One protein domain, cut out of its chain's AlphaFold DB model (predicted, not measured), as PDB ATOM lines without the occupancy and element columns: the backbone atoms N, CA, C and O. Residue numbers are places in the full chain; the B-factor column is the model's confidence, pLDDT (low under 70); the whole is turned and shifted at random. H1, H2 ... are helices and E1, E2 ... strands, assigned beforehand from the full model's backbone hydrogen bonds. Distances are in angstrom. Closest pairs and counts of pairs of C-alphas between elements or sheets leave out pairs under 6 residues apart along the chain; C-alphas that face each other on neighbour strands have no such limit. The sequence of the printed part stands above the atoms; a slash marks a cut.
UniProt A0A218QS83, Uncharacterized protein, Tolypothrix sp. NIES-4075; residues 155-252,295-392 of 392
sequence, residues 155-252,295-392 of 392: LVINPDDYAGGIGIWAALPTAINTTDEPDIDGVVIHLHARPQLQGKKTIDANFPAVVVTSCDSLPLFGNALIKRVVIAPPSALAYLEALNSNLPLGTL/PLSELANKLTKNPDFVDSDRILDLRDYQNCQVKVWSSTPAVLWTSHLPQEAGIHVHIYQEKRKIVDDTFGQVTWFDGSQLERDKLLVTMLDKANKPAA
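This is residues 155 to 252 and 295 to 392 of the 392 residues of an uncharacterized protein of Tolypothrix sp. NIES-4075 (UniProt A0A218QS83). Two lobes lie end to end along the longest axis, one built on the antiparallel sheet E9 E11 E12 with H3, H4 and the parallel pair E8 E13 at its rims, the other on the antiparallel sheet E2 E3 E4 and the mixed sheet E1 E5 E6, with H1 on the first and H2 on the second. The parallel pair E7 E10 lies between the lobes, and two long links cross from lobe to lobe: residues 176 to 177 pair with E9, and residues 336 to 337 with E2. The printed part has 196 residues, with named elements in the order E1 E2 E3 E4 E5 E6 H1 H2 E7 E8 H3 E9 E10 E11 E12 E13 H4, mixed helices and strands. It is compact, with a radius of gyration of the C-alphas of 17.4 A and spans of 56 by 38 by 28 A.

E11, residues 347 to 353, is antiparallel to E9, residues 325 to 330, with N 327 and O 350 3.0 A apart, and forms a hairpin with E12, residues 356 to 363, with N 349 and O 361 2.9 A apart. H4, residues 376 to 387, only grazes this sheet with residues 376 to 383; its closest C-alphas to E9 are those of Leu 380 and Ser 330, 5.3 A apart. H3, residues 318 to 321, only grazes it too. E8, residues 315 to 317, and E13, residues 365 to 367, are parallel, with N 316 and O 365 2.9 A apart. E7, residues 309 to 311, is parallel to E10, residues 343 to 345, with N 345 and O 310 2.8 A apart; E10 runs on into E11 at 84 degrees. E2, residues 166 to 171, E3, residues 188 to 193, and E4, residues 203 to 207, form a meander, each strand the antiparallel neighbour of the one before, with N 169 and O 190 2.9 A and N 191 and O 205 3.0 A apart. H1, residues 233 to 244, is on one face of it, in two layers, over E2 at a height of 7.4 A; the closest C-alphas are those of Ala 170 and Ala 236, 5.2 A apart. E5, residues 210 to 213, is parallel to E1, residues 155 to 157, with N 211 and O 155 2.9 A apart, and forms a hairpin with E6, residues 228 to 231, with N 210 and O 231 2.9 A apart. H2, residues 295 to 303, is on this sheet and touches H1, whose residues 235 to 239 alone take part; the closest C-alphas are those of Tyr 239 and Leu 296, 7.2 A apart. Every O i to N i+4 pair is within hydrogen-bond range in H1, H2 and H4; H3 is too short for one.

E1 begins at C-alpha 155, (-28.967, -28.134, -56.307), and H4 ends at C-alpha 387, (-37.188, -7.605, -58.486). E12 is 19.8 A long, E11 19.4 A, H4 16.4 A and H1 16.3 A.

The C-alphas of Leu 225 and Asp 370, 56.6 A apart, are the two farthest apart. Residues 253 to 294 are not printed; C-alphas 252 and 295 are 8.2 A apart across this cut. The links E2 to E3, E5 to E6 and E9 to E10 are long. The pLDDT is under 70 at residues 215 to 220, 222 to 225 and 390 to 392.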
ATOM      1  N   LEU A 155     -28.933 -27.476 -57.608       94.81
ATOM      2  CA  LEU A 155     -28.967 -28.134 -56.307       94.81
ATOM      3  C   LEU A 155     -30.245 -28.978 -56.192       94.81
ATOM      4  O   LEU A 155     -31.360 -28.456 -56.266       94.81
ATOM      5  N   VAL A 156     -30.061 -30.279 -55.988       93.19
ATOM      6  CA  VAL A 156     -31.140 -31.241 -55.770       93.19
ATOM      7  C   VAL A 156     -31.234 -31.538 -54.278       93.19
ATOM      8  O   VAL A 156     -30.246 -31.919 -53.657       93.19
ATOM      9  N   ILE A 157     -32.422 -31.367 -53.701       92.31
ATOM     10  CA  ILE A 157     -32.694 -31.607 -52.285       92.31
ATOM     11  C   ILE A 157     -33.717 -32.728 -52.145       92.31
ATOM     12  O   ILE A 157     -34.799 -32.696 -52.741       92.31
ATOM     13  N   ASN A 158     -33.378 -33.710 -51.319       91.44
ATOM     14  CA  ASN A 158     -34.318 -34.682 -50.792       91.44
ATOM     15  C   ASN A 158     -34.739 -34.237 -49.379       91.44
ATOM     16  O   ASN A 158     -33.880 -34.124 -48.503       91.44
ATOM     17  N   PRO A 159     -36.032 -33.960 -49.130       90.69
ATOM     18  CA  PRO A 159     -36.514 -33.550 -47.814       90.69
ATOM     19  C   PRO A 159     -36.161 -34.508 -46.669       90.69
ATOM     20  O   PRO A 159     -35.962 -34.046 -45.544       90.69
ATOM     21  N   ASP A 160     -36.041 -35.809 -46.949       89.19
ATOM     22  CA  ASP A 160     -35.742 -36.829 -45.938       89.19
ATOM     23  C   ASP A 160     -34.308 -36.713 -45.382       89.19
ATOM     24  O   ASP A 160     -34.055 -37.125 -44.250       89.19
ATOM     25  N   ASP A 161     -33.391 -36.071 -46.114       92.19
ATOM     26  CA  ASP A 161     -31.999 -35.869 -45.681       92.19
ATOM     27  C   ASP A 161     -31.855 -34.743 -44.636       92.19
ATOM     28  O   ASP A 161     -30.790 -34.557 -44.039       92.19
ATOM     29  N   TYR A 162     -32.923 -33.970 -44.397       93.75
ATOM     30  CA  TYR A 162     -32.892 -32.749 -43.589       93.75
ATOM     31  C   TYR A 162     -33.957 -32.745 -42.492       93.75
ATOM     32  O   TYR A 162     -34.863 -31.906 -42.461       93.75
ATOM     33  N   ALA A 163     -33.808 -33.654 -41.526       91.69
ATOM     34  CA  ALA A 163     -34.722 -33.782 -40.389       91.69
ATOM     35  C   ALA A 163     -34.844 -32.496 -39.549       91.69
ATOM     36  O   ALA A 163     -35.866 -32.274 -38.899       91.69
ATOM     37  N   GLY A 164     -33.819 -31.636 -39.566       91.69
ATOM     38  CA  GLY A 164     -33.814 -30.340 -38.889       91.69
ATOM     39  C   GLY A 164     -34.620 -29.239 -39.569       91.69
ATOM     40  O   GLY A 164     -34.758 -28.159 -38.994       91.69
ATOM     41  N   GLY A 165     -35.146 -29.505 -40.761       94.12
ATOM     42  CA  GLY A 165     -35.961 -28.578 -41.521       94.12
ATOM     43  C   GLY A 165     -35.221 -27.942 -42.695       94.12
ATOM     44  O   GLY A 165     -33.999 -27.753 -42.692       94.12
ATOM     45  N   ILE A 166     -36.020 -27.593 -43.694       95.69
ATOM     46  CA  ILE A 166     -35.661 -26.884 -44.913       95.69
ATOM     47  C   ILE A 166     -36.535 -25.634 -44.978       95.69
ATOM     48  O   ILE A 166     -37.753 -25.724 -44.807       95.69
ATOM     49  N   GLY A 167     -35.912 -24.494 -45.249       96.06
ATOM     50  CA  GLY A 167     -36.586 -23.265 -45.648       96.06
ATOM     51  C   GLY A 167     -36.131 -22.869 -47.045       96.06
ATOM     52  O   GLY A 167     -34.928 -22.805 -47.295       96.06
ATOM     53  N   ILE A 168     -37.076 -22.637 -47.955       97.56
ATOM     54  CA  ILE A 168     -36.797 -22.161 -49.316       97.56
ATOM     55  C   ILE A 168     -37.606 -20.896 -49.561       97.56
ATOM     56  O   ILE A 168     -38.826 -20.923 -49.415       97.56
ATOM     57  N   TRP A 169     -36.957 -19.819 -49.993       96.56
ATOM     58  CA  TRP A 169     -37.604 -18.543 -50.296       96.56
ATOM     59  C   TRP A 169     -37.291 -18.077 -51.714       96.56
ATOM     60  O   TRP A 169     -36.222 -18.362 -52.259       96.56
ATOM     61  N   ALA A 170     -38.207 -17.289 -52.276       96.31
ATOM     62  CA  ALA A 170     -37.846 -16.333 -53.313       96.31
ATOM     63  C   ALA A 170     -37.045 -15.208 -52.641       96.31
ATOM     64  O   ALA A 170     -37.618 -14.371 -51.941       96.31
ATOM     65  N   ALA A 171     -35.723 -15.217 -52.803       95.75
ATOM     66  CA  ALA A 171     -34.883 -14.129 -52.328       95.75
ATOM     67  C   ALA A 171     -35.075 -12.927 -53.252       95.75
ATOM     68  O   ALA A 171     -34.858 -13.026 -54.461       95.75
ATOM     69  N   LEU A 172     -35.496 -11.812 -52.659       96.25
ATOM     70  CA  LEU A 172     -35.698 -10.536 -53.334       96.25
ATOM     71  C   LEU A 172     -34.539  -9.580 -53.010       96.25
ATOM     72  O   LEU A 172     -33.896  -9.744 -51.963       96.25
ATOM     73  N   PRO A 173     -34.280  -8.574 -53.865       96.19
ATOM     74  CA  PRO A 173     -33.327  -7.521 -53.551       96.19
ATOM     75  C   PRO A 173     -33.712  -6.860 -52.230       96.19
ATOM     76  O   PRO A 173     -34.887  -6.833 -51.857       96.19
ATOM     77  N   THR A 174     -32.742  -6.311 -51.511       96.94
ATOM     78  CA  THR A 174     -33.010  -5.492 -50.325       96.94
ATOM     79  C   THR A 174     -33.990  -4.368 -50.648       96.94
ATOM     80  O   THR A 174     -33.951  -3.758 -51.721       96.94
ATOM     81  N   ALA A 175     -34.834  -4.000 -49.689       97.44
ATOM     82  CA  ALA A 175     -35.554  -2.734 -49.765       97.44
ATOM     83  C   ALA A 175     -34.561  -1.567 -49.637       97.44
ATOM     84  O   ALA A 175     -34.556  -0.643 -50.456       97.44
ATOM     85  N   ILE A 176     -33.655  -1.668 -48.661       97.56
ATOM     86  CA  ILE A 176     -32.617  -0.678 -48.373       97.56
ATOM     87  C   ILE A 176     -31.265  -1.390 -48.281       97.56
ATOM     88  O   ILE A 176     -31.128  -2.358 -47.538       97.56
ATOM     89  N   ASN A 177     -30.265  -0.876 -48.995       96.88
ATOM     90  CA  ASN A 177     -28.873  -1.309 -48.908       96.88
ATOM     91  C   ASN A 177     -27.986  -0.064 -48.861       96.88
ATOM     92  O   ASN A 177     -27.972   0.716 -49.811       96.88
ATOM     93  N   THR A 178     -27.280   0.130 -47.749       96.44
ATOM     94  CA  THR A 178     -26.314   1.226 -47.566       96.44
ATOM     95  C   THR A 178     -24.865   0.731 -47.609       96.44
ATOM     96  O   THR A 178     -23.949   1.469 -47.247       96.44
ATOM     97  N   THR A 179     -24.657  -0.538 -47.961       94.50
ATOM     98  CA  THR A 179     -23.327  -1.121 -48.155       94.50
ATOM     99  C   THR A 179     -22.814  -0.810 -49.560       94.50
ATOM    100  O   THR A 179     -23.594  -0.503 -50.460       94.50
ATOM    101  N   ASP A 180     -21.508  -0.966 -49.763       91.19
ATOM    102  CA  ASP A 180     -20.889  -0.873 -51.092       91.19
ATOM    103  C   ASP A 180     -21.057  -2.164 -51.917       91.19
ATOM    104  O   ASP A 180     -20.627  -2.241 -53.068       91.19
ATOM    105  N   GLU A 181     -21.652  -3.208 -51.330       90.19
ATOM    106  CA  GLU A 181     -21.898  -4.469 -52.017       90.19
ATOM    107  C   GLU A 181     -23.131  -4.348 -52.918       90.19
ATOM    108  O   GLU A 181     -24.182  -3.882 -52.453       90.19
ATOM    109  N   PRO A 182     -23.053  -4.836 -54.170       90.00
ATOM    110  CA  PRO A 182     -24.223  -4.902 -55.025       90.00
ATOM    111  C   PRO A 182     -25.292  -5.787 -54.383       90.00
ATOM    112  O   PRO A 182     -25.007  -6.745 -53.655       90.00
ATOM    113  N   ASP A 183     -26.541  -5.430 -54.644       91.56
ATOM    114  CA  ASP A 183     -27.676  -6.269 -54.295       91.56
ATOM    115  C   ASP A 183     -27.786  -7.448 -55.269       91.56
ATOM    116  O   ASP A 183     -27.116  -7.472 -56.306       91.56
ATOM    117  N   ILE A 184     -28.647  -8.413 -54.954       90.69
ATOM    118  CA  ILE A 184     -29.014  -9.411 -55.957       90.69
ATOM    119  C   ILE A 184     -29.771  -8.735 -57.107       90.69
ATOM    120  O   ILE A 184     -30.573  -7.824 -56.889       90.69
ATOM    121  N   ASP A 185     -29.508  -9.189 -58.328       86.62
ATOM    122  CA  ASP A 185     -30.226  -8.747 -59.521       86.62
ATOM    123  C   ASP A 185     -31.437  -9.662 -59.755       86.62
ATOM    124  O   ASP A 185     -31.295 -10.880 -59.889       86.62
ATOM    125  N   GLY A 186     -32.641  -9.090 -59.741       90.12
ATOM    126  CA  GLY A 186     -33.890  -9.842 -59.850       90.12
ATOM    127  C   GLY A 186     -34.164 -10.764 -58.653       90.12
ATOM    128  O   GLY A 186     -34.135 -10.339 -57.501       90.12
ATOM    129  N   VAL A 187     -34.492 -12.030 -58.933       92.75
ATOM    130  CA  VAL A 187     -34.874 -13.037 -57.927       92.75
ATOM    131  C   VAL A 187     -33.944 -14.240 -58.006       92.75
ATOM    132  O   VAL A 187     -33.669 -14.754 -59.089       92.75
ATOM    133  N   VAL A 188     -33.526 -14.744 -56.847       94.56
ATOM    134  CA  VAL A 188     -32.795 -16.014 -56.706       94.56
ATOM    135  C   VAL A 188     -33.492 -16.911 -55.685       94.56
ATOM    136  O   VAL A 188     -34.402 -16.479 -54.978       94.56
ATOM    137  N   ILE A 189     -33.093 -18.178 -55.601       97.31
ATOM    138  CA  ILE A 189     -33.657 -19.119 -54.630       97.31
ATOM    139  C   ILE A 189     -32.748 -19.185 -53.412       97.31
ATOM    140  O   ILE A 189     -31.638 -19.704 -53.498       97.31
ATOM    141  N   HIS A 190     -33.214 -18.669 -52.277       97.25
ATOM    142  CA  HIS A 190     -32.479 -18.771 -51.021       97.25
ATOM    143  C   HIS A 190     -32.875 -20.045 -50.285       97.25
ATOM    144  O   HIS A 190     -34.066 -20.336 -50.152       97.25
ATOM    145  N   LEU A 191     -31.884 -20.799 -49.810       97.31
ATOM    146  CA  LEU A 191     -32.109 -22.081 -49.160       97.31
ATOM    147  C   LEU A 191     -31.364 -22.186 -47.833       97.31
ATOM    148  O   LEU A 191     -30.141 -22.063 -47.765       97.31
ATOM    149  N   HIS A 192     -32.130 -22.530 -46.802       96.31
ATOM    150  CA  HIS A 192     -31.644 -23.012 -45.521       96.31
ATOM    151  C   HIS A 192     -31.939 -24.502 -45.386       96.31
ATOM    152  O   HIS A 192     -33.080 -24.920 -45.577       96.31
ATOM    153  N   ALA A 193     -30.952 -25.301 -44.977       96.25
ATOM    154  CA  ALA A 193     -31.182 -26.712 -44.669       96.25
ATOM    155  C   ALA A 193     -30.360 -27.207 -43.475       96.25
ATOM    156  O   ALA A 193     -29.188 -26.848 -43.303       96.25
ATOM    157  N   ARG A 194     -30.997 -28.034 -42.638       96.56
ATOM    158  CA  ARG A 194     -30.435 -28.602 -41.406       96.56
ATOM    159  C   ARG A 194     -30.590 -30.124 -41.413       96.56
ATOM    160  O   ARG A 194     -31.721 -30.603 -41.351       96.56
ATOM    161  N   PRO A 195     -29.492 -30.898 -41.430       94.50
ATOM    162  CA  PRO A 195     -29.574 -32.358 -41.422       94.50
ATOM    163  C   PRO A 195     -30.224 -32.907 -40.149       94.50
ATOM    164  O   PRO A 195     -30.923 -33.911 -40.174       94.50
ATOM    165  N   GLN A 196     -30.018 -32.224 -39.019       93.75
ATOM    166  CA  GLN A 196     -30.442 -32.674 -37.694       93.75
ATOM    167  C   GLN A 196     -31.332 -31.637 -37.007       93.75
ATOM    168  O   GLN A 196     -31.116 -30.429 -37.150       93.75
ATOM    169  N   LEU A 197     -32.300 -32.116 -36.219       89.19
ATOM    170  CA  LEU A 197     -33.143 -31.288 -35.349       89.19
ATOM    171  C   LEU A 197     -32.278 -30.393 -34.460       89.19
ATOM    172  O   LEU A 197     -31.345 -30.871 -33.821       89.19
ATOM    173  N   GLN A 198     -32.580 -29.090 -34.451       85.50
ATOM    174  CA  GLN A 198     -31.822 -28.058 -33.721       85.50
ATOM    175  C   GLN A 198     -30.328 -27.961 -34.106       85.50
ATOM    176  O   GLN A 198     -29.556 -27.254 -33.462       85.50
ATOM    177  N   GLY A 199     -29.910 -28.641 -35.177       88.50
ATOM    178  CA  GLY A 199     -28.544 -28.624 -35.675       88.50
ATOM    179  C   GLY A 199     -28.186 -27.328 -36.403       88.50
ATOM    180  O   GLY A 199     -29.033 -26.510 -36.787       88.50
ATOM    181  N   LYS A 200     -26.885 -27.148 -36.648       91.69
ATOM    182  CA  LYS A 200     -26.390 -26.056 -37.492       91.69
ATOM    183  C   LYS A 200     -26.892 -26.222 -38.927       91.69
ATOM    184  O   LYS A 200     -27.097 -27.336 -39.405       91.69
ATOM    185  N   LYS A 201     -27.089 -25.090 -39.604       92.75
ATOM    186  CA  LYS A 201     -27.431 -25.071 -41.025       92.75
ATOM    187  C   LYS A 201     -26.201 -25.528 -41.794       92.75
ATOM    188  O   LYS A 201     -25.114 -25.010 -41.550       92.75
ATOM    189  N   THR A 202     -26.367 -26.530 -42.647       96.12
ATOM    190  CA  THR A 202     -25.308 -26.983 -43.561       96.12
ATOM    191  C   THR A 202     -25.425 -26.315 -44.917       96.12
ATOM    192  O   THR A 202     -24.440 -26.265 -45.642       96.12
ATOM    193  N   ILE A 203     -26.611 -25.796 -45.245       96.50
ATOM    194  CA  ILE A 203     -26.820 -24.948 -46.412       96.50
ATOM    195  C   ILE A 203     -27.441 -23.634 -45.953       96.50
ATOM    196  O   ILE A 203     -28.392 -23.631 -45.166       96.50
ATOM    197  N   ASP A 204     -26.839 -22.554 -46.433       95.31
ATOM    198  CA  ASP A 204     -27.263 -21.169 -46.289       95.31
ATOM    199  C   ASP A 204     -26.693 -20.375 -47.460       95.31
ATOM    200  O   ASP A 204     -25.572 -19.867 -47.403       95.31
ATOM    201  N   ALA A 205     -27.407 -20.413 -48.580       95.88
ATOM    202  CA  ALA A 205     -26.919 -19.840 -49.821       95.88
ATOM    203  C   ALA A 205     -28.056 -19.535 -50.794       95.88
ATOM    204  O   ALA A 205     -29.165 -20.064 -50.694       95.88
ATOM    205  N   ASN A 206     -27.729 -18.684 -51.762       96.00
ATOM    206  CA  ASN A 206     -28.563 -18.401 -52.918       96.00
ATOM    207  C   ASN A 206     -28.179 -19.320 -54.080       96.00
ATOM    208  O   ASN A 206     -26.996 -19.540 -54.339       96.00
ATOM    209  N   PHE A 207     -29.182 -19.799 -54.806       96.31
ATOM    210  CA  PHE A 207     -29.046 -20.662 -55.972       96.31
ATOM    211  C   PHE A 207     -29.851 -20.091 -57.146       96.31
ATOM    212  O   PHE A 207     -30.930 -19.532 -56.922       96.31
ATOM    213  N   PRO A 208     -29.394 -20.260 -58.402       94.50
ATOM    214  CA  PRO A 208     -30.180 -19.867 -59.572       94.50
ATOM    215  C   PRO A 208     -31.521 -20.605 -59.648       94.50
ATOM    216  O   PRO A 208     -32.537 -20.006 -59.976       94.50
ATOM    217  N   ALA A 209     -31.532 -21.897 -59.316       94.44
ATOM    218  CA  ALA A 209     -32.728 -22.713 -59.142       94.44
ATOM    219  C   ALA A 209     -32.426 -23.873 -58.181       94.44
ATOM    220  O   ALA A 209     -31.276 -24.297 -58.049       94.44
ATOM    221  N   VAL A 210     -33.466 -24.407 -57.543       95.38
ATOM    222  CA  VAL A 210     -33.392 -25.591 -56.675       95.38
ATOM    223  C   VAL A 210     -34.404 -26.618 -57.157       95.38
ATOM    224  O   VAL A 210     -35.484 -26.267 -57.634       95.38
ATOM    225  N   VAL A 211     -34.079 -27.899 -57.020       93.25
ATOM    226  CA  VAL A 211     -34.998 -28.993 -57.328       93.25
ATOM    227  C   VAL A 211     -35.282 -29.795 -56.073       93.25
ATOM    228  O   VAL A 211     -34.371 -30.342 -55.463       93.25
ATOM    229  N   VAL A 212     -36.556 -29.897 -55.703       91.31
ATOM    230  CA  VAL A 212     -36.996 -30.762 -54.602       91.31
ATOM    231  C   VAL A 212     -37.461 -32.090 -55.178       91.31
ATOM    232  O   VAL A 212     -38.248 -32.123 -56.126       91.31
ATOM    233  N   THR A 213     -36.953 -33.188 -54.634       88.00
ATOM    234  CA  THR A 213     -37.257 -34.543 -55.108       88.00
ATOM    235  C   THR A 213     -38.277 -35.236 -54.224       88.00
ATOM    236  O   THR A 213     -38.429 -34.906 -53.049       88.00
ATOM    237  N   SER A 214     -39.024 -36.169 -54.814       74.62
ATOM    238  CA  SER A 214     -39.932 -37.029 -54.067       74.62
ATOM    239  C   SER A 214     -39.135 -37.964 -53.184       74.62
ATOM    240  O   SER A 214     -38.198 -38.597 -53.670       74.62
ATOM    241  N   CYS A 215     -39.564 -38.101 -51.940       65.25
ATOM    242  CA  CYS A 215     -39.038 -39.093 -51.029       65.25
ATOM    243  C   CYS A 215     -39.958 -40.319 -50.948       65.25
ATOM    244  O   CYS A 215     -41.140 -40.256 -51.301       65.25
ATOM    245  N   ASP A 216     -39.416 -41.444 -50.480       58.44
ATOM    246  CA  ASP A 216     -40.137 -42.721 -50.379       58.44
ATOM    247  C   ASP A 216     -41.355 -42.642 -49.444       58.44
ATOM    248  O   ASP A 216     -42.286 -43.444 -49.549       58.44
ATOM    249  N   SER A 217     -41.373 -41.654 -48.546       56.28
ATOM    250  CA  SER A 217     -42.445 -41.434 -47.580       56.28
ATOM    251  C   SER A 217     -43.646 -40.659 -48.142       56.28
ATOM    252  O   SER A 217     -44.734 -40.753 -47.566       56.28
ATOM    253  N   LEU A 218     -43.508 -39.931 -49.264       59.81
ATOM    254  CA  LEU A 218     -44.605 -39.122 -49.809       59.81
ATOM    255  C   LEU A 218     -44.474 -38.839 -51.323       59.81
ATOM    256  O   LEU A 218     -43.598 -38.076 -51.743       59.81
ATOM    257  N   PRO A 219     -45.381 -39.355 -52.179       66.38
ATOM    258  CA  PRO A 219     -45.412 -38.952 -53.581       66.38
ATOM    259  C   PRO A 219     -45.781 -37.463 -53.693       66.38
ATOM    260  O   PRO A 219     -46.856 -37.036 -53.258       66.38
ATOM    261  N   LEU A 220     -44.896 -36.662 -54.302       69.25
ATOM    262  CA  LEU A 220     -45.055 -35.202 -54.418       69.25
ATOM    263  C   LEU A 220     -46.269 -34.784 -55.240       69.25
ATOM    264  O   LEU A 220     -46.868 -33.757 -54.947       69.25
ATOM    265  N   PHE A 221     -46.692 -35.605 -56.197       71.06
ATOM    266  CA  PHE A 221     -47.828 -35.329 -57.073       71.06
ATOM    267  C   PHE A 221     -48.752 -36.538 -57.201       71.06
ATOM    268  O   PHE A 221     -48.360 -37.668 -56.915       71.06
ATOM    269  N   GLY A 222     -49.973 -36.314 -57.694       62.28
ATOM    270  CA  GLY A 222     -50.934 -37.374 -58.022       62.28
ATOM    271  C   GLY A 222     -50.455 -38.346 -59.111       62.28
ATOM    272  O   GLY A 222     -51.056 -39.401 -59.301       62.28
ATOM    273  N   ASN A 223     -49.360 -38.023 -59.806       69.88
ATOM    274  CA  ASN A 223     -48.700 -38.892 -60.771       69.88
ATOM    275  C   ASN A 223     -47.320 -39.317 -60.242       69.88
ATOM    276  O   ASN A 223     -46.398 -38.505 -60.182       69.88
ATOM    277  N   ALA A 224     -47.168 -40.609 -59.933       66.62
ATOM    278  CA  ALA A 224     -45.938 -41.204 -59.394       66.62
ATOM    279  C   ALA A 224     -44.709 -41.086 -60.322       66.62
ATOM    280  O   ALA A 224     -43.580 -41.322 -59.895       66.62
ATOM    281  N   LEU A 225     -44.917 -40.728 -61.593       69.19
ATOM    282  CA  LEU A 225     -43.839 -40.477 -62.550       69.19
ATOM    283  C   LEU A 225     -43.182 -39.104 -62.340       69.19
ATOM    284  O   LEU A 225     -42.048 -38.898 -62.764       69.19
ATOM    285  N   ILE A 226     -43.861 -38.163 -61.675       73.75
ATOM    286  CA  ILE A 226     -43.299 -36.843 -61.382       73.75
ATOM    287  C   ILE A 226     -42.589 -36.903 -60.032       73.75
ATOM    288  O   ILE A 226     -43.200 -36.793 -58.972       73.75
ATOM    289  N   LYS A 227     -41.268 -37.055 -60.093       77.88
ATOM    290  CA  LYS A 227     -40.405 -37.195 -58.911       77.88
ATOM    291  C   LYS A 227     -39.678 -35.916 -58.512       77.88
ATOM    292  O   LYS A 227     -38.855 -35.945 -57.605       77.88
ATOM    293  N   ARG A 228     -39.895 -34.810 -59.227       84.69
ATOM    294  CA  ARG A 228     -39.121 -33.573 -59.068       84.69
ATOM    295  C   ARG A 228     -40.026 -32.349 -59.178       84.69
ATOM    296  O   ARG A 228     -40.894 -32.301 -60.047       84.69
ATOM    297  N   VAL A 229     -39.777 -31.355 -58.332       88.50
ATOM    298  CA  VAL A 229     -40.343 -30.006 -58.412       88.50
ATOM    299  C   VAL A 229     -39.210 -29.035 -58.638       88.50
ATOM    300  O   VAL A 229     -38.315 -28.920 -57.806       88.50
ATOM    301  N   VAL A 230     -39.256 -28.333 -59.764       90.56
ATOM    302  CA  VAL A 230     -38.317 -27.253 -60.045       90.56
ATOM    303  C   VAL A 230     -38.825 -25.980 -59.381       90.56
ATOM    304  O   VAL A 230     -39.937 -25.534 -59.658       90.56
ATOM    305  N   ILE A 231     -37.989 -25.395 -58.532       94.12
ATOM    306  CA  ILE A 231     -38.178 -24.075 -57.944       94.12
ATOM    307  C   ILE A 231     -37.193 -23.144 -58.649       94.12
ATOM    308  O   ILE A 231     -36.001 -23.143 -58.348       94.12
ATOM    309  N   ALA A 232     -37.691 -22.386 -59.622       93.75
ATOM    310  CA  ALA A 232     -36.914 -21.378 -60.343       93.75
ATOM    311  C   ALA A 232     -37.478 -19.969 -60.077       93.75
ATOM    312  O   ALA A 232     -38.652 -19.851 -59.696       93.75
ATOM    313  N   PRO A 233     -36.698 -18.899 -60.307       93.50
ATOM    314  CA  PRO A 233     -37.044 -17.538 -59.911       93.50
ATOM    315  C   PRO A 233     -38.455 -17.077 -60.301       93.50
ATOM    316  O   PRO A 233     -39.186 -16.651 -59.407       93.50
ATOM    317  N   PRO A 234     -38.928 -17.232 -61.559       92.12
ATOM    318  CA  PRO A 234     -40.262 -16.749 -61.913       92.12
ATOM    319  C   PRO A 234     -41.380 -17.533 -61.207       92.12
ATOM    320  O   PRO A 234     -42.392 -16.944 -60.838       92.12
ATOM    321  N   SER A 235     -41.200 -18.838 -60.958       92.56
ATOM    322  CA  SER A 235     -42.179 -19.633 -60.197       92.56
ATOM    323  C   SER A 235     -42.217 -19.277 -58.719       92.56
ATOM    324  O   SER A 235     -43.300 -19.190 -58.147       92.56
ATOM    325  N   ALA A 236     -41.051 -19.045 -58.114       95.06
ATOM    326  CA  ALA A 236     -40.945 -18.685 -56.710       95.06
ATOM    327  C   ALA A 236     -41.528 -17.287 -56.461       95.06
ATOM    328  O   ALA A 236     -42.302 -17.115 -55.522       95.06
ATOM    329  N   LEU A 237     -41.230 -16.322 -57.342       94.31
ATOM    330  CA  LEU A 237     -41.788 -14.971 -57.278       94.31
ATOM    331  C   LEU A 237     -43.310 -14.976 -57.453       94.31
ATOM    332  O   LEU A 237     -44.011 -14.445 -56.600       94.31
ATOM    333  N   ALA A 238     -43.835 -15.621 -58.499       93.69
ATOM    334  CA  ALA A 238     -45.279 -15.670 -58.735       93.69
ATOM    335  C   ALA A 238     -46.041 -16.345 -57.582       93.69
ATOM    336  O   ALA A 238     -47.130 -15.914 -57.211       93.69
ATOM    337  N   TYR A 239     -45.461 -17.392 -56.988       95.25
ATOM    338  CA  TYR A 239     -46.041 -18.048 -55.820       95.25
ATOM    339  C   TYR A 239     -46.025 -17.141 -54.584       95.25
ATOM    340  O   TYR A 239     -47.039 -17.035 -53.899       95.25
ATOM    341  N   LEU A 240     -44.917 -16.438 -54.333       95.31
ATOM    342  CA  LEU A 240     -44.816 -15.441 -53.267       95.31
ATOM    343  C   LEU A 240     -45.845 -14.310 -53.439       95.31
ATOM    344  O   LEU A 240     -46.539 -13.960 -52.486       95.31
ATOM    345  N   GLU A 241     -45.970 -13.749 -54.642       94.56
ATOM    346  CA  GLU A 241     -46.953 -12.702 -54.948       94.56
ATOM    347  C   GLU A 241     -48.391 -13.190 -54.714       94.56
ATOM    348  O   GLU A 241     -49.205 -12.463 -54.138       94.56
ATOM    349  N   ALA A 242     -48.690 -14.435 -55.099       95.38
ATOM    350  CA  ALA A 242     -49.986 -15.057 -54.864       95.38
ATOM    351  C   ALA A 242     -50.274 -15.279 -53.369       95.38
ATOM    352  O   ALA A 242     -51.395 -15.011 -52.936       95.38
ATOM    353  N   LEU A 243     -49.281 -15.702 -52.576       94.12
ATOM    354  CA  LEU A 243     -49.407 -15.821 -51.117       94.12
ATOM    355  C   LEU A 243     -49.671 -14.461 -50.465       94.12
ATOM    356  O   LEU A 243     -50.624 -14.320 -49.702       94.12
ATOM    357  N   ASN A 244     -48.878 -13.442 -50.808       92.25
ATOM    358  CA  ASN A 244     -49.031 -12.090 -50.262       92.25
ATOM    359  C   ASN A 244     -50.376 -11.454 -50.640       92.25
ATOM    360  O   ASN A 244     -50.934 -10.681 -49.866       92.25
ATOM    361  N   SER A 245     -50.906 -11.790 -51.816       93.44
ATOM    362  CA  SER A 245     -52.205 -11.304 -52.294       93.44
ATOM    363  C   SER A 245     -53.376 -12.200 -51.870       93.44
ATOM    364  O   SER A 245     -54.509 -11.949 -52.277       93.44
ATOM    365  N   ASN A 246     -53.115 -13.249 -51.079       94.06
ATOM    366  CA  ASN A 246     -54.098 -14.237 -50.632       94.06
ATOM    367  C   ASN A 246     -54.950 -14.813 -51.784       94.06
ATOM    368  O   ASN A 246     -56.174 -14.936 -51.687       94.06
ATOM    369  N   LEU A 247     -54.307 -15.122 -52.916       96.31
ATOM    370  CA  LEU A 247     -54.987 -15.701 -54.074       96.31
ATOM    371  C   LEU A 247     -55.326 -17.181 -53.827       96.31
ATOM    372  O   LEU A 247     -54.556 -17.889 -53.174       96.31
ATOM    373  N   PRO A 248     -56.433 -17.697 -54.395       96.69
ATOM    374  CA  PRO A 248     -56.774 -19.116 -54.340       96.69
ATOM    375  C   PRO A 248     -55.760 -19.950 -55.136       96.69
ATOM    376  O   PRO A 248     -55.889 -20.150 -56.347       96.69
ATOM    377  N   LEU A 249     -54.734 -20.434 -54.442       95.56
ATOM    378  CA  LEU A 249     -53.704 -21.311 -54.986       95.56
ATOM    379  C   LEU A 249     -54.193 -22.760 -55.062       95.56
ATOM    380  O   LEU A 249     -54.919 -23.248 -54.196       95.56
ATOM    381  N   GLY A 250     -53.756 -23.469 -56.097       93.62
ATOM    382  CA  GLY A 250     -53.976 -24.904 -56.223       93.62
ATOM    383  C   GLY A 250     -53.026 -25.538 -57.226       93.62
ATOM    384  O   GLY A 250     -52.111 -24.893 -57.737       93.62
ATOM    385  N   THR A 251     -53.253 -26.809 -57.540       91.69
ATOM    386  CA  THR A 251     -52.484 -27.520 -58.565       91.69
ATOM    387  C   THR A 251     -53.443 -28.237 -59.504       91.69
ATOM    388  O   THR A 251     -54.246 -29.071 -59.084       91.69
ATOM    389  N   LEU A 252     -53.376 -27.890 -60.789       91.94
ATOM    390  CA  LEU A 252     -54.083 -28.577 -61.863       91.94
ATOM    391  C   LEU A 252     -53.102 -29.433 -62.664       91.94
ATOM    392  O   LEU A 252     -51.981 -29.016 -62.946       91.94
ATOM    393  N   PRO A 295     -47.324 -25.907 -59.134       90.94
ATOM    394  CA  PRO A 295     -46.788 -27.106 -58.488       90.94
ATOM    395  C   PRO A 295     -46.207 -26.823 -57.093       90.94
ATOM    396  O   PRO A 295     -46.114 -27.739 -56.279       90.94
ATOM    397  N   LEU A 296     -45.841 -25.568 -56.798       93.62
ATOM    398  CA  LEU A 296     -45.325 -25.171 -55.485       93.62
ATOM    399  C   LEU A 296     -46.408 -25.223 -54.400       93.62
ATOM    400  O   LEU A 296     -46.084 -25.485 -53.248       93.62
ATOM    401  N   SER A 297     -47.685 -25.051 -54.769       92.81
ATOM    402  CA  SER A 297     -48.801 -25.181 -53.826       92.81
ATOM    403  C   SER A 297     -48.901 -26.606 -53.287       92.81
ATOM    404  O   SER A 297     -48.960 -26.806 -52.078       92.81
ATOM    405  N   GLU A 298     -48.849 -27.617 -54.159       89.75
ATOM    406  CA  GLU A 298     -48.883 -29.013 -53.720       89.75
ATOM    407  C   GLU A 298     -47.617 -29.421 -52.960       89.75
ATOM    408  O   GLU A 298     -47.721 -30.132 -51.960       89.75
ATOM    409  N   LEU A 299     -46.446 -28.923 -53.376       90.81
ATOM    410  CA  LEU A 299     -45.198 -29.115 -52.636       90.81
ATOM    411  C   LEU A 299     -45.320 -28.593 -51.195       90.81
ATOM    412  O   LEU A 299     -45.048 -29.332 -50.248       90.81
ATOM    413  N   ALA A 300     -45.761 -27.343 -51.029       92.31
ATOM    414  CA  ALA A 300     -45.938 -26.718 -49.724       92.31
ATOM    415  C   ALA A 300     -47.009 -27.439 -48.895       92.31
ATOM    416  O   ALA A 300     -46.746 -27.802 -47.754       92.31
ATOM    417  N   ASN A 301     -48.179 -27.733 -49.469       90.62
ATOM    418  CA  ASN A 301     -49.272 -28.415 -48.764       90.62
ATOM    419  C   ASN A 301     -48.868 -29.791 -48.212       90.62
ATOM    420  O   ASN A 301     -49.416 -30.235 -47.205       90.62
ATOM    421  N   LYS A 302     -47.943 -30.483 -48.883       89.06
ATOM    422  CA  LYS A 302     -47.489 -31.821 -48.485       89.06
ATOM    423  C   LYS A 302     -46.356 -31.808 -47.471       89.06
ATOM    424  O   LYS A 302     -46.301 -32.695 -46.625       89.06
ATOM    425  N   LEU A 303     -45.429 -30.864 -47.599       91.12
ATOM    426  CA  LEU A 303     -44.167 -30.904 -46.862       91.12
ATOM    427  C   LEU A 303     -44.041 -29.817 -45.794       91.12
ATOM    428  O   LEU A 303     -43.220 -29.963 -44.885       91.12
ATOM    429  N   THR A 304     -44.822 -28.739 -45.879       92.25
ATOM    430  CA  THR A 304     -44.802 -27.696 -44.858       92.25
ATOM    431  C   THR A 304     -45.386 -28.242 -43.563       92.25
ATOM    432  O   THR A 304     -46.539 -28.665 -43.519       92.25
ATOM    433  N   LYS A 305     -44.579 -28.242 -42.499       91.25
ATOM    434  CA  LYS A 305     -44.982 -28.809 -41.202       91.25
ATOM    435  C   LYS A 305     -45.606 -27.780 -40.273       91.25
ATOM    436  O   LYS A 305     -46.411 -28.149 -39.422       91.25
ATOM    437  N   ASN A 306     -45.227 -26.515 -40.425       91.50
ATOM    438  CA  ASN A 306     -45.807 -25.405 -39.692       91.50
ATOM    439  C   ASN A 306     -46.056 -24.229 -40.657       91.50
ATOM    440  O   ASN A 306     -45.093 -23.608 -41.111       91.50
ATOM    441  N   PRO A 307     -47.318 -23.948 -41.021       85.50
ATOM    442  CA  PRO A 307     -47.645 -22.840 -41.909       85.50
ATOM    443  C   PRO A 307     -47.676 -21.483 -41.189       85.50
ATOM    444  O   PRO A 307     -47.799 -20.464 -41.864       85.50
ATOM    445  N   ASP A 308     -47.586 -21.458 -39.855       89.38
ATOM    446  CA  ASP A 308     -47.734 -20.236 -39.075       89.38
ATOM    447  C   ASP A 308     -46.599 -19.256 -39.386       89.38
ATOM    448  O   ASP A 308     -45.413 -19.610 -39.385       89.38
ATOM    449  N   PHE A 309     -46.986 -18.006 -39.631       87.25
ATOM    450  CA  PHE A 309     -46.093 -16.874 -39.834       87.25
ATOM    451  C   PHE A 309     -46.368 -15.863 -38.723       87.25
ATOM    452  O   PHE A 309     -47.394 -15.187 -38.734       87.25
ATOM    453  N   VAL A 310     -45.507 -15.859 -37.709       93.12
ATOM    454  CA  VAL A 310     -45.734 -15.166 -36.436       93.12
ATOM    455  C   VAL A 310     -44.935 -13.877 -36.407       93.12
ATOM    456  O   VAL A 310     -43.742 -13.892 -36.701       93.12
ATOM    457  N   ASP A 311     -45.576 -12.776 -36.027       94.38
ATOM    458  CA  ASP A 311     -44.902 -11.489 -35.878       94.38
ATOM    459  C   ASP A 311     -43.846 -11.535 -34.772       94.38
ATOM    460  O   ASP A 311     -44.094 -11.989 -33.653       94.38
ATOM    461  N   SER A 312     -42.662 -11.024 -35.093       95.12
ATOM    462  CA  SER A 312     -41.595 -10.814 -34.126       95.12
ATOM    463  C   SER A 312     -41.990  -9.733 -33.119       95.12
ATOM    464  O   SER A 312     -42.477  -8.669 -33.497       95.12
ATOM    465  N   ASP A 313     -41.725  -9.953 -31.833       95.88
ATOM    466  CA  ASP A 313     -41.914  -8.953 -30.771       95.88
ATOM    467  C   ASP A 313     -40.677  -8.062 -30.561       95.88
ATOM    468  O   ASP A 313     -40.682  -7.133 -29.748       95.88
ATOM    469  N   ARG A 314     -39.604  -8.326 -31.312       97.44
ATOM    470  CA  ARG A 314     -38.310  -7.661 -31.167       97.44
ATOM    471  C   ARG A 314     -38.322  -6.270 -31.786       97.44
ATOM    472  O   ARG A 314     -38.910  -6.040 -32.843       97.44
ATOM    473  N   ILE A 315     -37.614  -5.350 -31.138       98.12
ATOM    474  CA  ILE A 315     -37.513  -3.944 -31.536       98.12
ATOM    475  C   ILE A 315     -36.044  -3.610 -31.785       98.12
ATOM    476  O   ILE A 315     -35.183  -3.958 -30.978       98.12
ATOM    477  N   LEU A 316     -35.774  -2.915 -32.888       98.50
ATOM    478  CA  LEU A 316     -34.451  -2.411 -33.238       98.50
ATOM    479  C   LEU A 316     -34.495  -0.896 -33.444       98.50
ATOM    480  O   LEU A 316     -35.341  -0.381 -34.173       98.50
ATOM    481  N   ASP A 317     -33.548  -0.182 -32.843       98.38
ATOM    482  CA  ASP A 317     -33.335   1.241 -33.094       98.38
ATOM    483  C   ASP A 317     -32.013   1.448 -33.835       98.38
ATOM    484  O   ASP A 317     -30.929   1.272 -33.279       98.38
ATOM    485  N   LEU A 318     -32.081   1.813 -35.117       98.12
ATOM    486  CA  LEU A 318     -30.878   2.008 -35.927       98.12
ATOM    487  C   LEU A 318     -30.101   3.269 -35.541       98.12
ATOM    488  O   LEU A 318     -28.944   3.412 -35.938       98.12
ATOM    489  N   ARG A 319     -30.659   4.156 -34.709       97.69
ATOM    490  CA  ARG A 319     -29.922   5.306 -34.164       97.69
ATOM    491  C   ARG A 319     -28.767   4.882 -33.254       97.69
ATOM    492  O   ARG A 319     -27.811   5.641 -33.130       97.69
ATOM    493  N   ASP A 320     -28.792   3.661 -32.719       97.50
ATOM    494  CA  ASP A 320     -27.670   3.077 -31.973       97.50
ATOM    495  C   ASP A 320     -26.509   2.635 -32.891       97.50
ATOM    496  O   ASP A 320     -25.416   2.316 -32.421       97.50
ATOM    497  N   TYR A 321     -26.713   2.654 -34.215       97.31
ATOM    498  CA  TYR A 321     -25.801   2.112 -35.225       97.31
ATOM    499  C   TYR A 321     -25.434   3.130 -36.322       97.31
ATOM    500  O   TYR A 321     -25.138   2.737 -37.446       97.31
ATOM    501  N   GLN A 322     -25.415   4.438 -36.025       93.94
ATOM    502  CA  GLN A 322     -25.217   5.516 -37.023       93.94
ATOM    503  C   GLN A 322     -23.953   5.395 -37.896       93.94
ATOM    504  O   GLN A 322     -23.931   5.909 -39.010       93.94
ATOM    505  N   ASN A 323     -22.909   4.719 -37.409       94.19
ATOM    506  CA  ASN A 323     -21.650   4.517 -38.139       94.19
ATOM    507  C   ASN A 323     -21.566   3.152 -38.849       94.19
ATOM    508  O   ASN A 323     -20.487   2.745 -39.278       94.19
ATOM    509  N   CYS A 324     -22.673   2.412 -38.921       97.00
ATOM    510  CA  CYS A 324     -22.738   1.091 -39.540       97.00
ATOM    511  C   CYS A 324     -23.416   1.148 -40.913       97.00
ATOM    512  O   CYS A 324     -24.228   2.027 -41.195       97.00
ATOM    513  N   GLN A 325     -23.114   0.163 -41.755       97.25
ATOM    514  CA  GLN A 325     -23.858  -0.071 -42.991       97.25
ATOM    515  C   GLN A 325     -24.960  -1.102 -42.734       97.25
ATOM    516  O   GLN A 325     -24.792  -1.995 -41.903       97.25
ATOM    517  N   VAL A 326     -26.080  -1.004 -43.445       97.69
ATOM    518  CA  VAL A 326     -27.238  -1.876 -43.233       97.69
ATOM    519  C   VAL A 326     -27.801  -2.417 -44.539       97.69
ATOM    520  O   VAL A 326     -27.765  -1.758 -45.582       97.69
ATOM    521  N   LYS A 327     -28.361  -3.623 -44.458       97.88
ATOM    522  CA  LYS A 327     -29.245  -4.197 -45.473       97.88
ATOM    523  C   LYS A 327     -30.570  -4.555 -44.807       97.88
ATOM    524  O   LYS A 327     -30.567  -5.132 -43.722       97.88
ATOM    525  N   VAL A 328     -31.683  -4.177 -45.430       98.25
ATOM    526  CA  VAL A 328     -33.029  -4.312 -44.859       98.25
ATOM    527  C   VAL A 328     -33.972  -4.955 -45.867       98.25
ATOM    528  O   VAL A 328     -34.056  -4.516 -47.018       98.25
ATOM    529  N   TRP A 329     -34.735  -5.942 -45.405       97.75
ATOM    530  CA  TRP A 329     -35.792  -6.617 -46.151       97.75
ATOM    531  C   TRP A 329     -37.082  -6.655 -45.327       97.75
ATOM    532  O   TRP A 329     -37.058  -6.727 -44.103       97.75
ATOM    533  N   SER A 330     -38.227  -6.688 -45.999       97.00
ATOM    534  CA  SER A 330     -39.422  -7.306 -45.434       97.00
ATOM    535  C   SER A 330     -39.231  -8.820 -45.443       97.00
ATOM    536  O   SER A 330     -38.891  -9.391 -46.476       97.00
ATOM    537  N   SER A 331     -39.514  -9.486 -44.327       94.44
ATOM    538  CA  SER A 331     -39.687 -10.944 -44.321       94.44
ATOM    539  C   SER A 331     -40.783 -11.359 -45.311       94.44
ATOM    540  O   SER A 331     -41.793 -10.663 -45.481       94.44
ATOM    541  N   THR A 332     -40.595 -12.505 -45.957       94.88
ATOM    542  CA  THR A 332     -41.545 -13.097 -46.902       94.88
ATOM    543  C   THR A 332     -41.841 -14.542 -46.506       94.88
ATOM    544  O   THR A 332     -40.960 -15.214 -45.961       94.88
ATOM    545  N   PRO A 333     -43.064 -15.044 -46.759       93.75
ATOM    546  CA  PRO A 333     -43.355 -16.452 -46.540       93.75
ATOM    547  C   PRO A 333     -42.461 -17.327 -47.428       93.75
ATOM    548  O   PRO A 333     -42.184 -17.005 -48.588       93.75
ATOM    549  N   ALA A 334     -42.016 -18.450 -46.878       94.75
ATOM    550  CA  ALA A 334     -41.256 -19.448 -47.606       94.75
ATOM    551  C   ALA A 334     -42.121 -20.126 -48.679       94.75
ATOM    552  O   ALA A 334     -43.300 -20.419 -48.476       94.75
ATOM    553  N   VAL A 335     -41.495 -20.463 -49.804       95.19
ATOM    554  CA  VAL A 335     -42.042 -21.397 -50.795       95.19
ATOM    555  C   VAL A 335     -42.219 -22.784 -50.169       95.19
ATOM    556  O   VAL A 335     -43.204 -23.464 -50.441       95.19
ATOM    557  N   LEU A 336     -41.267 -23.199 -49.328       95.12
ATOM    558  CA  LEU A 336     -41.293 -24.464 -48.599       95.12
ATOM    559  C   LEU A 336     -40.731 -24.274 -47.189       95.12
ATOM    560  O   LEU A 336     -39.649 -23.705 -47.039       95.12
ATOM    561  N   TRP A 337     -41.427 -24.804 -46.178       95.44
ATOM    562  CA  TRP A 337     -41.002 -24.732 -44.779       95.44
ATOM    563  C   TRP A 337     -41.247 -26.042 -44.020       95.44
ATOM    564  O   TRP A 337     -42.306 -26.274 -43.441       95.44
ATOM    565  N   THR A 338     -40.252 -26.930 -43.992       94.38
ATOM    566  CA  THR A 338     -40.402 -28.263 -43.372       94.38
ATOM    567  C   THR A 338     -40.059 -28.289 -41.876       94.38
ATOM    568  O   THR A 338     -40.073 -29.352 -41.249       94.38
ATOM    569  N   SER A 339     -39.747 -27.130 -41.288       90.75
ATOM    570  CA  SER A 339     -39.523 -26.983 -39.849       90.75
ATOM    571  C   SER A 339     -40.846 -27.000 -39.076       90.75
ATOM    572  O   SER A 339     -41.880 -26.558 -39.568       90.75
ATOM    573  N   HIS A 340     -40.804 -27.502 -37.839       90.12
ATOM    574  CA  HIS A 340     -41.935 -27.450 -36.905       90.12
ATOM    575  C   HIS A 340     -42.058 -26.098 -36.189       90.12
ATOM    576  O   HIS A 340     -43.101 -25.802 -35.611       90.12
ATOM    577  N   LEU A 341     -40.993 -25.294 -36.197       90.00
ATOM    578  CA  LEU A 341     -41.031 -23.937 -35.657       90.00
ATOM    579  C   LEU A 341     -41.804 -23.027 -36.618       90.00
ATOM    580  O   LEU A 341     -41.719 -23.259 -37.825       90.00
ATOM    581  N   PRO A 342     -42.528 -22.013 -36.120       91.94
ATOM    582  CA  PRO A 342     -43.172 -21.043 -36.993       91.94
ATOM    583  C   PRO A 342     -42.129 -20.277 -37.811       91.94
ATOM    584  O   PRO A 342     -40.965 -20.146 -37.419       91.94
ATOM    585  N   GLN A 343     -42.566 -19.771 -38.956       92.81
ATOM    586  CA  GLN A 343     -41.827 -18.747 -39.678       92.81
ATOM    587  C   GLN A 343     -42.007 -17.409 -38.956       92.81
ATOM    588  O   GLN A 343     -43.041 -17.170 -38.336       92.81
ATOM    589  N   GLU A 344     -41.023 -16.524 -39.059       92.88
ATOM    590  CA  GLU A 344     -41.064 -15.233 -38.376       92.88
ATOM    591  C   GLU A 344     -41.330 -14.078 -39.344       92.88
ATOM    592  O   GLU A 344     -40.592 -13.879 -40.314       92.88
ATOM    593  N   ALA A 345     -42.377 -13.313 -39.051       93.31
ATOM    594  CA  ALA A 345     -42.780 -12.114 -39.757       93.31
ATOM    595  C   ALA A 345     -42.193 -10.859 -39.091       93.31
ATOM    596  O   ALA A 345     -42.048 -10.761 -37.875       93.31
ATOM    597  N   GLY A 346     -41.833  -9.880 -39.915       96.31
ATOM    598  CA  GLY A 346     -41.165  -8.649 -39.501       96.31
ATOM    599  C   GLY A 346     -40.248  -8.070 -40.578       96.31
ATOM    600  O   GLY A 346     -40.380  -8.365 -41.772       96.31
ATOM    601  N   ILE A 347     -39.309  -7.241 -40.148       98.19
ATOM    602  CA  ILE A 347     -38.276  -6.593 -40.946       98.19
ATOM    603  C   ILE A 347     -36.953  -7.294 -40.646       98.19
ATOM    604  O   ILE A 347     -36.470  -7.267 -39.516       98.19
ATOM    605  N   HIS A 348     -36.379  -7.936 -41.658       97.50
ATOM    606  CA  HIS A 348     -35.087  -8.594 -41.547       97.50
ATOM    607  C   HIS A 348     -33.971  -7.573 -41.769       97.50
ATOM    608  O   HIS A 348     -33.983  -6.844 -42.767       97.50
ATOM    609  N   VAL A 349     -33.027  -7.493 -40.834       98.00
ATOM    610  CA  VAL A 349     -31.973  -6.478 -40.827       98.00
ATOM    611  C   VAL A 349     -30.614  -7.132 -40.646       98.00
ATOM    612  O   VAL A 349     -30.365  -7.846 -39.675       98.00
ATOM    613  N   HIS A 350     -29.700  -6.807 -41.558       97.69
ATOM    614  CA  HIS A 350     -28.276  -6.989 -41.346       97.69
ATOM    615  C   HIS A 350     -27.625  -5.651 -41.000       97.69
ATOM    616  O   HIS A 350     -27.809  -4.675 -41.731       97.69
ATOM    617  N   ILE A 351     -26.808  -5.621 -39.946       98.19
ATOM    618  CA  ILE A 351     -25.962  -4.469 -39.598       98.19
ATOM    619  C   ILE A 351     -24.498  -4.879 -39.696       98.19
ATOM    620  O   ILE A 351     -24.096  -5.914 -39.157       98.19
ATOM    621  N   TYR A 352     -23.700  -4.048 -40.360       97.38
ATOM    622  CA  TYR A 352     -22.284  -4.266 -40.603       97.38
ATOM    623  C   TYR A 352     -21.448  -3.157 -39.972       97.38
ATOM    624  O   TYR A 352     -21.634  -1.976 -40.267       97.38
ATOM    625  N   GLN A 353     -20.469  -3.558 -39.168       96.50
ATOM    626  CA  GLN A 353     -19.421  -2.689 -38.648       96.50
ATOM    627  C   GLN A 353     -18.089  -3.157 -39.231       96.50
ATOM    628  O   GLN A 353     -17.724  -4.320 -39.074       96.50
ATOM    629  N   GLU A 354     -17.386  -2.281 -39.955       90.94
ATOM    630  CA  GLU A 354     -16.095  -2.603 -40.590       90.94
ATOM    631  C   GLU A 354     -16.143  -3.897 -41.437       90.94
ATOM    632  O   GLU A 354     -15.269  -4.755 -41.354       90.94
ATOM    633  N   LYS A 355     -17.203  -4.058 -42.247       88.50
ATOM    634  CA  LYS A 355     -17.513  -5.252 -43.072       88.50
ATOM    635  C   LYS A 355     -17.877  -6.524 -42.297       88.50
ATOM    636  O   LYS A 355     -18.278  -7.515 -42.905       88.50
ATOM    637  N   ARG A 356     -17.800  -6.526 -40.967       94.25
ATOM    638  CA  ARG A 356     -18.276  -7.637 -40.141       94.25
ATOM    639  C   ARG A 356     -19.765  -7.469 -39.860       94.25
ATOM    640  O   ARG A 356     -20.180  -6.457 -39.303       94.25
ATOM    641  N   LYS A 357     -20.561  -8.493 -40.180       95.56
ATOM    642  CA  LYS A 357     -21.972  -8.562 -39.779       95.56
ATOM    643  C   LYS A 357     -22.067  -8.737 -38.258       95.56
ATOM    644  O   LYS A 357     -21.539  -9.714 -37.722       95.56
ATOM    645  N   ILE A 358     -22.691  -7.778 -37.579       97.12
ATOM    646  CA  ILE A 358     -22.882  -7.755 -36.118       97.12
ATOM    647  C   ILE A 358     -24.338  -8.002 -35.708       97.12
ATOM    648  O   ILE A 358     -24.575  -8.471 -34.601       97.12
ATOM    649  N   VAL A 359     -25.291  -7.751 -36.610       97.25
ATOM    650  CA  VAL A 359     -26.708  -8.107 -36.451       97.25
ATOM    651  C   VAL A 359     -27.167  -8.841 -37.705       97.25
ATOM    652  O   VAL A 359     -26.792  -8.460 -38.814       97.25
ATOM    653  N   ASP A 360     -27.936  -9.905 -37.499       95.56
ATOM    654  CA  ASP A 360     -28.571 -10.749 -38.510       95.56
ATOM    655  C   ASP A 360     -29.833 -11.333 -37.880       95.56
ATOM    656  O   ASP A 360     -29.773 -12.369 -37.214       95.56
ATOM    657  N   ASP A 361     -30.937 -10.592 -37.964       95.69
ATOM    658  CA  ASP A 361     -32.176 -11.005 -37.315       95.69
ATOM    659  C   ASP A 361     -33.420 -10.345 -37.916       95.69
ATOM    660  O   ASP A 361     -33.333  -9.431 -38.740       95.69
ATOM    661  N   THR A 362     -34.587 -10.822 -37.491       96.69
ATOM    662  CA  THR A 362     -35.899 -10.293 -37.873       96.69
ATOM    663  C   THR A 362     -36.542  -9.573 -36.691       96.69
ATOM    664  O   THR A 362     -36.543 -10.074 -35.570       96.69
ATOM    665  N   PHE A 363     -37.092  -8.386 -36.941       98.06
ATOM    666  CA  PHE A 363     -37.646  -7.493 -35.921       98.06
ATOM    667  C   PHE A 363     -39.072  -7.080 -36.276       98.06
ATOM    668  O   PHE A 363     -39.367  -6.810 -37.438       98.06
ATOM    669  N   GLY A 364     -39.955  -6.976 -35.289       97.31
ATOM    670  CA  GLY A 364     -41.327  -6.510 -35.497       97.31
ATOM    671  C   GLY A 364     -41.399  -5.008 -35.740       97.31
ATOM    672  O   GLY A 364     -42.263  -4.534 -36.475       97.31
ATOM    673  N   GLN A 365     -40.471  -4.257 -35.142       98.00
ATOM    674  CA  GLN A 365     -40.377  -2.804 -35.277       98.00
ATOM    675  C   GLN A 365     -38.927  -2.381 -35.491       98.00
ATOM    676  O   GLN A 365     -38.023  -2.845 -34.791       98.00
ATOM    677  N   VAL A 366     -38.712  -1.479 -36.450       98.56
ATOM    678  CA  VAL A 366     -37.393  -0.917 -36.752       98.56
ATOM    679  C   VAL A 366     -37.504   0.598 -36.874       98.56
ATOM    680  O   VAL A 366     -38.153   1.111 -37.787       98.56
ATOM    681  N   THR A 367     -36.828   1.312 -35.974       98.56
ATOM    682  CA  THR A 367     -36.669   2.770 -36.043       98.56
ATOM    683  C   THR A 367     -35.481   3.105 -36.943       98.56
ATOM    684  O   THR A 367     -34.378   2.606 -36.720       98.56
ATOM    685  N   TRP A 368     -35.692   3.939 -37.960       98.00
ATOM    686  CA  TRP A 368     -34.661   4.404 -38.884       98.00
ATOM    687  C   TRP A 368     -33.750   5.473 -38.255       98.00
ATOM    688  O   TRP A 368     -34.035   6.013 -37.186       98.00
ATOM    689  N   PHE A 369     -32.647   5.812 -38.931       97.19
ATOM    690  CA  PHE A 369     -31.641   6.766 -38.441       97.19
ATOM    691  C   PHE A 369     -32.191   8.173 -38.146       97.19
ATOM    692  O   PHE A 369     -31.644   8.877 -37.300       97.19
ATOM    693  N   ASP A 370     -33.272   8.582 -38.810       96.06
ATOM    694  CA  ASP A 370     -33.952   9.868 -38.596       96.06
ATOM    695  C   ASP A 370     -35.077   9.805 -37.544       96.06
ATOM    696  O   ASP A 370     -35.743  10.806 -37.281       96.06
ATOM    697  N   GLY A 371     -35.287   8.642 -36.919       97.12
ATOM    698  CA  GLY A 371     -36.345   8.402 -35.940       97.12
ATOM    699  C   GLY A 371     -37.690   7.975 -36.534       97.12
ATOM    700  O   GLY A 371     -38.614   7.696 -35.767       97.12
ATOM    701  N   SER A 372     -37.831   7.904 -37.862       97.44
ATOM    702  CA  SER A 372     -39.037   7.364 -38.499       97.44
ATOM    703  C   SER A 372     -39.157   5.849 -38.289       97.44
ATOM    704  O   SER A 372     -38.163   5.158 -38.082       97.44
ATOM    705  N   GLN A 373     -40.377   5.309 -38.320       98.25
ATOM    706  CA  GLN A 373     -40.593   3.860 -38.293       98.25
ATOM    707  C   GLN A 373     -40.561   3.302 -39.713       98.25
ATOM    708  O   GLN A 373     -41.212   3.843 -40.609       98.25
ATOM    709  N   LEU A 374     -39.838   2.202 -39.911       98.25
ATOM    710  CA  LEU A 374     -39.920   1.453 -41.156       98.25
ATOM    711  C   LEU A 374     -41.226   0.654 -41.205       98.25
ATOM    712  O   LEU A 374     -41.605  -0.014 -40.246       98.25
ATOM    713  N   GLU A 375     -41.892   0.683 -42.355       97.50
ATOM    714  CA  GLU A 375     -43.141  -0.044 -42.586       97.50
ATOM    715  C   GLU A 375     -42.886  -1.258 -43.479       97.50
ATOM    716  O   GLU A 375     -42.479  -1.117 -44.636       97.50
ATOM    717  N   ARG A 376     -43.165  -2.456 -42.955       95.81
ATOM    718  CA  ARG A 376     -42.924  -3.735 -43.640       95.81
ATOM    719  C   ARG A 376     -43.524  -3.775 -45.050       95.81
ATOM    720  O   ARG A 376     -42.831  -4.146 -45.993       95.81
ATOM    721  N   ASP A 377     -44.768  -3.334 -45.215       95.50
ATOM    722  CA  ASP A 377     -45.460  -3.397 -46.509       95.50
ATOM    723  C   ASP A 377     -44.827  -2.469 -47.556       95.50
ATOM    724  O   ASP A 377     -44.693  -2.844 -48.721       95.50
ATOM    725  N   LYS A 378     -44.337  -1.290 -47.148       97.62
ATOM    726  CA  LYS A 378     -43.597  -0.380 -48.042       97.62
ATOM    727  C   LYS A 378     -42.253  -0.971 -48.460       97.62
ATOM    728  O   LYS A 378     -41.847  -0.827 -49.617       97.62
ATOM    729  N   LEU A 379     -41.566  -1.649 -47.537       98.06
ATOM    730  CA  LEU A 379     -40.335  -2.376 -47.848       98.06
ATOM    731  C   LEU A 379     -40.615  -3.501 -48.850       98.06
ATOM    732  O   LEU A 379     -39.904  -3.600 -49.844       98.06
ATOM    733  N   LEU A 380     -41.676  -4.289 -48.647       96.94
ATOM    734  CA  LEU A 380     -42.066  -5.362 -49.566       96.94
ATOM    735  C   LEU A 380     -42.361  -4.838 -50.977       96.94
ATOM    736  O   LEU A 380     -41.841  -5.392 -51.943       96.94
ATOM    737  N   VAL A 381     -43.133  -3.751 -51.104       96.75
ATOM    738  CA  VAL A 381     -43.388  -3.105 -52.406       96.75
ATOM    739  C   VAL A 381     -42.073  -2.691 -53.066       96.75
ATOM    740  O   VAL A 381     -41.841  -3.015 -54.225       96.75
ATOM    741  N   THR A 382     -41.160  -2.076 -52.309       97.06
ATOM    742  CA  THR A 382     -39.839  -1.673 -52.822       97.06
ATOM    743  C   THR A 382     -39.026  -2.874 -53.321       97.06
ATOM    744  O   THR A 382     -38.372  -2.790 -54.360       97.06
ATOM    745  N   MET A 383     -39.058  -3.998 -52.599       96.94
ATOM    746  CA  MET A 383     -38.357  -5.229 -52.978       96.94
ATOM    747  C   MET A 383     -38.937  -5.837 -54.257       96.94
ATOM    748  O   MET A 383     -38.179  -6.210 -55.151       96.94
ATOM    749  N   LEU A 384     -40.267  -5.907 -54.367       94.56
ATOM    750  CA  LEU A 384     -40.958  -6.421 -55.553       94.56
ATOM    751  C   LEU A 384     -40.741  -5.518 -56.772       94.56
ATOM    752  O   LEU A 384     -40.502  -6.019 -57.868       94.56
ATOM    753  N   ASP A 385     -40.752  -4.197 -56.590       93.69
ATOM    754  CA  ASP A 385     -40.457  -3.243 -57.659       93.69
ATOM    755  C   ASP A 385     -39.025  -3.413 -58.172       93.69
ATOM    756  O   ASP A 385     -38.799  -3.404 -59.379       93.69
ATOM    757  N   LYS A 386     -38.047  -3.600 -57.275       94.00
ATOM    758  CA  LYS A 386     -36.658  -3.890 -57.667       94.00
ATOM    759  C   LYS A 386     -36.535  -5.234 -58.380       94.00
ATOM    760  O   LYS A 386     -35.856  -5.296 -59.396       94.00
ATOM    761  N   ALA A 387     -37.207  -6.272 -57.886       90.56
ATOM    762  CA  ALA A 387     -37.188  -7.605 -58.486       90.56
ATOM    763  C   ALA A 387     -37.792  -7.639 -59.901       90.56
ATOM    764  O   ALA A 387     -37.389  -8.458 -60.721       90.56
ATOM    765  N   ASN A 388     -38.753  -6.753 -60.183       83.62
ATOM    766  CA  ASN A 388     -39.441  -6.655 -61.469       83.62
ATOM    767  C   ASN A 388     -38.789  -5.666 -62.454       83.62
ATOM    768  O   ASN A 388     -39.283  -5.516 -63.576       83.62
ATOM    769  N   LYS A 389     -37.707  -4.970 -62.074       75.69
ATOM    770  CA  LYS A 389     -36.980  -4.119 -63.023       75.69
ATOM    771  C   LYS A 389     -36.267  -4.999 -64.055       75.69
ATOM    772  O   LYS A 389     -35.625  -5.969 -63.664       75.69
ATOM    773  N   PRO A 390     -36.341  -4.663 -65.357       55.75
ATOM    774  CA  PRO A 390     -35.473  -5.290 -66.343       55.75
ATOM    775  C   PRO A 390     -34.015  -5.047 -65.938       55.75
ATOM    776  O   PRO A 390     -33.687  -3.920 -65.550       55.75
ATOM    777  N   ALA A 391     -33.165  -6.071 -66.034       51.62
ATOM    778  CA  ALA A 391     -31.723  -5.897 -65.881       51.62
ATOM    779  C   ALA A 391     -31.254  -4.794 -66.852       51.62
ATOM    780  O   ALA A 391     -31.642  -4.797 -68.027       51.62
ATOM    781  N   ALA A 392     -30.526  -3.807 -66.324       34.91
ATOM    782  CA  ALA A 392     -30.144  -2.586 -67.038       34.91
ATOM    783  C   ALA A 392     -29.048  -2.814 -68.086       34.91
ATOM    784  O   ALA A 392     -28.143  -3.642 -67.826       34.91
TER     785      ALA A 392